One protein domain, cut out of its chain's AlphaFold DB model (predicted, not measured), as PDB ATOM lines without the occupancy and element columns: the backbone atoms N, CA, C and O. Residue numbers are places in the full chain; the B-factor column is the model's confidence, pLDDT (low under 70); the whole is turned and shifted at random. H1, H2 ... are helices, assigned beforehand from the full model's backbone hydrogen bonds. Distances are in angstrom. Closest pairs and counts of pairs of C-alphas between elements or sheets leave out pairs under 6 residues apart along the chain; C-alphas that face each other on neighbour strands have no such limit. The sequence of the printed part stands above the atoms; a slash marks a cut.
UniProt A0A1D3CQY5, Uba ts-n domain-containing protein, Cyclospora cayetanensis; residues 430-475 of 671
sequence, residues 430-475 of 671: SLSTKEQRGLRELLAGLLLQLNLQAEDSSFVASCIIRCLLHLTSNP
ATOM      1  N   SER A 430     206.448 199.369 249.165       77.62
ATOM      2  CA  SER A 430     207.410 198.251 249.177       77.62
ATOM      3  C   SER A 430     206.976 197.049 248.324       77.62
ATOM      4  O   SER A 430     207.794 196.182 248.022       77.62
ATOM      5  N   LEU A 431     205.702 196.997 247.919       83.19
ATOM      6  CA  LEU A 431     205.188 196.002 246.978       83.19
ATOM      7  C   LEU A 431     205.625 196.344 245.554       83.19
ATOM      8  O   LEU A 431     205.473 197.483 245.108       83.19
ATOM      9  N   SER A 432     206.076 195.346 244.792       91.06
ATOM     10  CA  SER A 432     206.362 195.549 243.370       91.06
ATOM     11  C   SER A 432     205.097 195.959 242.606       91.06
ATOM     12  O   SER A 432     203.977 195.581 242.955       91.06
ATOM     13  N   THR A 433     205.255 196.679 241.494       86.38
ATOM     14  CA  THR A 433     204.125 197.119 240.651       86.38
ATOM     15  C   THR A 433     203.242 195.956 240.174       86.38
ATOM     16  O   THR A 433     202.033 196.125 239.983       86.38
ATOM     17  N   LYS A 434     203.824 194.754 240.039       87.38
ATOM     18  CA  LYS A 434     203.131 193.499 239.717       87.38
ATOM     19  C   LYS A 434     202.288 192.980 240.889       87.38
ATOM     20  O   LYS A 434     201.136 192.614 240.675       87.38
ATOM     21  N   GLU A 435     202.818 192.996 242.110       89.19
ATOM     22  CA  GLU A 435     202.075 192.618 243.325       89.19
ATOM     23  C   GLU A 435     200.962 193.624 243.632       89.19
ATOM     24  O   GLU A 435     199.830 193.222 243.892       89.19
ATOM     25  N   GLN A 436     201.227 194.928 243.494       89.44
ATOM     26  CA  GLN A 436     200.196 195.965 243.610       89.44
ATOM     27  C   GLN A 436     199.081 195.787 242.570       89.44
ATOM     28  O   GLN A 436     197.920 196.080 242.854       89.44
ATOM     29  N   ARG A 437     199.392 195.335 241.344       89.12
ATOM     30  CA  ARG A 437     198.367 195.000 240.338       89.12
ATOM     31  C   ARG A 437     197.542 193.785 240.776       89.12
ATOM     32  O   ARG A 437     196.324 193.904 240.839       89.12
ATOM     33  N   GLY A 438     198.183 192.678 241.157       89.62
ATOM     34  CA  GLY A 438     197.478 191.473 241.620       89.62
ATOM     35  C   GLY A 438     196.616 191.712 242.866       89.62
ATOM     36  O   GLY A 438     195.500 191.206 242.954       89.62
ATOM     37  N   LEU A 439     197.081 192.545 243.803       90.50
ATOM     38  CA  LEU A 439     196.310 192.936 244.985       90.50
ATOM     39  C   LEU A 439     195.104 193.822 244.624       90.50
ATOM     40  O   LEU A 439     194.028 193.619 245.180       90.50
ATOM     41  N   ARG A 440     195.246 194.752 243.666       93.44
ATOM     42  CA  ARG A 440     194.118 195.546 243.138       93.44
ATOM     43  C   ARG A 440     193.078 194.667 242.439       93.44
ATOM     44  O   ARG A 440     191.892 194.829 242.702       93.44
ATOM     45  N   GLU A 441     193.506 193.717 241.610       92.56
ATOM     46  CA  GLU A 441     192.613 192.761 240.936       92.56
ATOM     47  C   GLU A 441     191.856 191.876 241.944       92.56
ATOM     48  O   GLU A 441     190.644 191.696 241.819       92.56
ATOM     49  N   LEU A 442     192.536 191.388 242.988       91.94
ATOM     50  CA  LEU A 442     191.924 190.589 244.056       91.94
ATOM     51  C   LEU A 442     190.917 191.401 244.884       91.94
ATOM     52  O   LEU A 442     189.802 190.935 245.118       91.94
ATOM     53  N   LEU A 443     191.279 192.617 245.306       93.38
ATOM     54  CA  LEU A 443     190.395 193.497 246.076       93.38
ATOM     55  C   LEU A 443     189.175 193.947 245.257       93.38
ATOM     56  O   LEU A 443     188.065 193.952 245.784       93.38
ATOM     57  N   ALA A 444     189.344 194.249 243.966       91.62
ATOM     58  CA  ALA A 444     188.228 194.535 243.065       91.62
ATOM     59  C   ALA A 444     187.323 193.304 242.864       91.62
ATOM     60  O   ALA A 444     186.099 193.432 242.872       91.62
ATOM     61  N   GLY A 445     187.905 192.105 242.751       92.44
ATOM     62  CA  GLY A 445     187.158 190.847 242.691       92.44
ATOM     63  C   GLY A 445     186.326 190.580 243.949       92.44
ATOM     64  O   GLY A 445     185.175 190.168 243.834       92.44
ATOM     65  N   LEU A 446     186.871 190.867 245.138       86.50
ATOM     66  CA  LEU A 446     186.129 190.791 246.402       86.50
ATOM     67  C   LEU A 446     185.025 191.853 246.485       86.50
ATOM     68  O   LEU A 446     183.910 191.524 246.882       86.50
ATOM     69  N   LEU A 447     185.289 193.093 246.057       93.38
ATOM     70  CA  LEU A 447     184.283 194.161 246.034       93.38
ATOM     71  C   LEU A 447     183.084 193.802 245.139       93.38
ATOM     72  O   LEU A 447     181.946 194.061 245.511       93.38
ATOM     73  N   LEU A 448     183.331 193.164 243.989       89.06
ATOM     74  CA  LEU A 448     182.288 192.683 243.070       89.06
ATOM     75  C   LEU A 448     181.519 191.453 243.588       89.06
ATOM     76  O   LEU A 448     180.435 191.163 243.088       89.06
ATOM     77  N   GLN A 449     182.083 190.706 244.542       87.50
ATOM     78  CA  GLN A 449     181.442 189.540 245.164       87.50
ATOM     79  C   GLN A 449     180.699 189.886 246.461       87.50
ATOM     80  O   GLN A 449     179.820 189.129 246.874       87.50
ATOM     81  N   LEU A 450     181.023 191.017 247.097       89.81
ATOM     82  CA  LEU A 450     180.277 191.531 248.240       89.81
ATOM     83  C   LEU A 450     178.887 191.990 247.796       89.81
ATOM     84  O   LEU A 450     178.731 192.938 247.028       89.81
ATOM     85  N   ASN A 451     177.860 191.332 248.328       80.62
ATOM     86  CA  ASN A 451     176.487 191.778 248.164       80.62
ATOM     87  C   ASN A 451     176.242 193.016 249.043       80.62
ATOM     88  O   ASN A 451     175.897 192.880 250.216       80.62
ATOM     89  N   LEU A 452     176.396 194.203 248.448       75.06
ATOM     90  CA  LEU A 452     176.242 195.522 249.084       75.06
ATOM     91  C   LEU A 452     174.877 195.770 249.763       75.06
ATOM     92  O   LEU A 452     174.707 196.800 250.408       75.06
ATOM     93  N   GLN A 453     173.898 194.869 249.614       56.69
ATOM     94  CA  GLN A 453     172.597 194.960 250.286       56.69
ATOM     95  C   GLN A 453     172.586 194.400 251.720       56.69
ATOM     96  O   GLN A 453     171.608 194.618 252.431       56.69
ATOM     97  N   ALA A 454     173.627 193.685 252.160       72.00
ATOM     98  CA  ALA A 454     173.750 193.271 253.559       72.00
ATOM     99  C   ALA A 454     174.332 194.420 254.399       72.00
ATOM    100  O   ALA A 454     175.378 194.964 254.039       72.00
ATOM    101  N   GLU A 455     173.695 194.768 255.521       65.69
ATOM    102  CA  GLU A 455     174.062 195.932 256.351       65.69
ATOM    103  C   GLU A 455     175.543 195.886 256.789       65.69
ATOM    104  O   GLU A 455     176.280 196.862 256.612       65.69
ATOM    105  N   ASP A 456     176.027 194.708 257.200       73.38
ATOM    106  CA  ASP A 456     177.420 194.467 257.611       73.38
ATOM    107  C   ASP A 456     178.440 194.503 256.454       73.38
ATOM    108  O   ASP A 456     179.637 194.723 256.668       73.38
ATOM    109  N   SER A 457     177.999 194.324 255.202       83.12
ATOM    110  CA  SER A 457     178.897 194.356 254.033       83.12
ATOM    111  C   SER A 457     179.443 195.758 253.748       83.12
ATOM    112  O   SER A 457     180.515 195.894 253.152       83.12
ATOM    113  N   SER A 458     178.738 196.796 254.211       84.56
ATOM    114  CA  SER A 458     179.084 198.205 254.006       84.56
ATOM    115  C   SER A 458     180.449 198.569 254.606       84.56
ATOM    116  O   SER A 458     181.252 199.250 253.959       84.56
ATOM    117  N   PHE A 459     180.763 198.050 255.798       85.81
ATOM    118  CA  PHE A 459     182.053 198.263 256.458       85.81
ATOM    119  C   PHE A 459     183.192 197.596 255.679       85.81
ATOM    120  O   PHE A 459     184.194 198.238 255.358       85.81
ATOM    121  N   VAL A 460     183.009 196.328 255.296       86.44
ATOM    122  CA  VAL A 460     184.006 195.555 254.535       86.44
ATOM    123  C   VAL A 460     184.270 196.199 253.172       86.44
ATOM    124  O   VAL A 460     185.427 196.357 252.777       86.44
ATOM    125  N   ALA A 461     183.215 196.641 252.481       90.69
ATOM    126  CA  ALA A 461     183.328 197.390 251.235       90.69
ATOM    127  C   ALA A 461     184.100 198.707 251.435       90.69
ATOM    128  O   ALA A 461     184.997 199.003 250.648       90.69
ATOM    129  N   SER A 462     183.833 199.459 252.511       89.12
ATOM    130  CA  SER A 462     184.572 200.687 252.843       89.12
ATOM    131  C   SER A 462     186.072 200.431 253.060       89.12
ATOM    132  O   SER A 462     186.907 201.141 252.492       89.12
ATOM    133  N   CYS A 463     186.435 199.379 253.803       87.69
ATOM    134  CA  CYS A 463     187.830 198.967 253.991       87.69
ATOM    135  C   CYS A 463     188.500 198.584 252.661       87.69
ATOM    136  O   CYS A 463     189.601 199.054 252.373       87.69
ATOM    137  N   ILE A 464     187.835 197.785 251.820       91.44
ATOM    138  CA  ILE A 464     188.358 197.386 250.502       91.44
ATOM    139  C   ILE A 464     188.532 198.602 249.582       91.44
ATOM    140  O   ILE A 464     189.565 198.713 248.920       91.44
ATOM    141  N   ILE A 465     187.581 199.542 249.576       93.25
ATOM    142  CA  ILE A 465     187.670 200.791 248.802       93.25
ATOM    143  C   ILE A 465     188.850 201.644 249.283       93.25
ATOM    144  O   ILE A 465     189.620 202.114 248.448       93.25
ATOM    145  N   ARG A 466     189.068 201.797 250.598       89.81
ATOM    146  CA  ARG A 466     190.250 202.505 251.133       89.81
ATOM    147  C   ARG A 466     191.561 201.834 250.717       89.81
ATOM    148  O   ARG A 466     192.465 202.525 250.252       89.81
ATOM    149  N   CYS A 467     191.654 200.505 250.807       88.69
ATOM    150  CA  CYS A 467     192.818 199.755 250.323       88.69
ATOM    151  C   CYS A 467     193.062 199.974 248.820       88.69
ATOM    152  O   CYS A 467     194.197 200.216 248.411       88.69
ATOM    153  N   LEU A 468     192.010 199.924 247.995       93.62
ATOM    154  CA  LEU A 468     192.099 200.188 246.556       93.62
ATOM    155  C   LEU A 468     192.558 201.623 246.268       93.62
ATOM    156  O   LEU A 468     193.464 201.805 245.457       93.62
ATOM    157  N   LEU A 469     192.008 202.621 246.965       92.25
ATOM    158  CA  LEU A 469     192.418 204.020 246.831       92.25
ATOM    159  C   LEU A 469     193.910 204.190 247.146       92.25
ATOM    160  O   LEU A 469     194.639 204.671 246.280       92.25
ATOM    161  N   HIS A 470     194.395 203.688 248.287       88.75
ATOM    162  CA  HIS A 470     195.826 203.720 248.635       88.75
ATOM    163  C   HIS A 470     196.730 202.957 247.648       88.75
ATOM    164  O   HIS A 470     197.880 203.336 247.442       88.75
ATOM    165  N   LEU A 471     196.227 201.897 247.009       90.12
ATOM    166  CA  LEU A 471     196.953 201.185 245.952       90.12
ATOM    167  C   LEU A 471     196.912 201.907 244.597       90.12
ATOM    168  O   LEU A 471     197.675 201.544 243.704       90.12
ATOM    169  N   THR A 472     196.017 202.874 244.392       89.94
ATOM    170  CA  THR A 472     195.909 203.660 243.143       89.94
ATOM    171  C   THR A 472     196.492 205.065 243.249       89.94
ATOM    172  O   THR A 472     196.896 205.615 242.224       89.94
ATOM    173  N   SER A 473     196.602 205.628 244.455       87.00
ATOM    174  CA  SER A 473     197.285 206.898 244.695       87.00
ATOM    175  C   SER A 473     198.755 206.806 244.289       87.00
ATOM    176  O   SER A 473     199.467 205.894 244.712       87.00
ATOM    177  N   ASN A 474     199.214 207.756 243.474       77.00
ATOM    178  CA  ASN A 474     200.604 207.828 243.037       77.00
ATOM    179  C   ASN A 474     201.515 208.153 244.242       77.00
ATOM    180  O   ASN A 474     201.377 209.246 244.795       77.00
ATOM    181  N   PRO A 475     202.457 207.273 244.640       64.75
ATOM    182  CA  PRO A 475     203.324 207.517 245.797       64.75
ATOM    183  C   PRO A 475     204.254 208.726 245.613       64.75
ATOM    184  O   PRO A 475     204.755 209.261 246.596       64.75
TER     185      PRO A 475
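What this domain is: This is residues 430 to 475 of the 671 residues of the protein "Uba ts-n domain-containing protein" of Cyclospora cayetanensis (UniProt A0A1D3CQY5). A helical hairpin: two helices of similar length, H1 and H2, lie side by side and run opposite ways, joined at one end by a loop, residues 450 to 456. The printed part has 46 residues with two named helices, H1 then H2, and no named strand; its class is all helix. It is a rod, 34 by 17 by 12 A, only just loose and close to compact, with a radius of gyration of the C-alphas of 11.6 A.

How they stand to each other: H1, residues 433 to 449, and H2, residues 457 to 472, form a helical hairpin. They touch; their closest C-alphas, those of Arg 440 and Leu 468, are 6.1 A apart. They run opposite ways at a shallow tilt of 22 degrees, with centres 11.0 A apart. In both helices every O i to N i+4 pair is within hydrogen-bond range.

Where its parts are: H1 begins at C-alpha 433 (204.125, 197.119, 240.651) and is 24.3 A long from first to last C-alpha. H2 is 22.2 A long and ends at C-alpha 472 (195.909, 203.660, 243.143).

The domain as a whole: The C-alphas farthest apart, those of Ser 430 and Gln 453, are 35.0 A apart. The printed part has no cut, and the link from H1 to H2 is short, with 7 residues. Residues 453, 455 and 475 have pLDDT under 70.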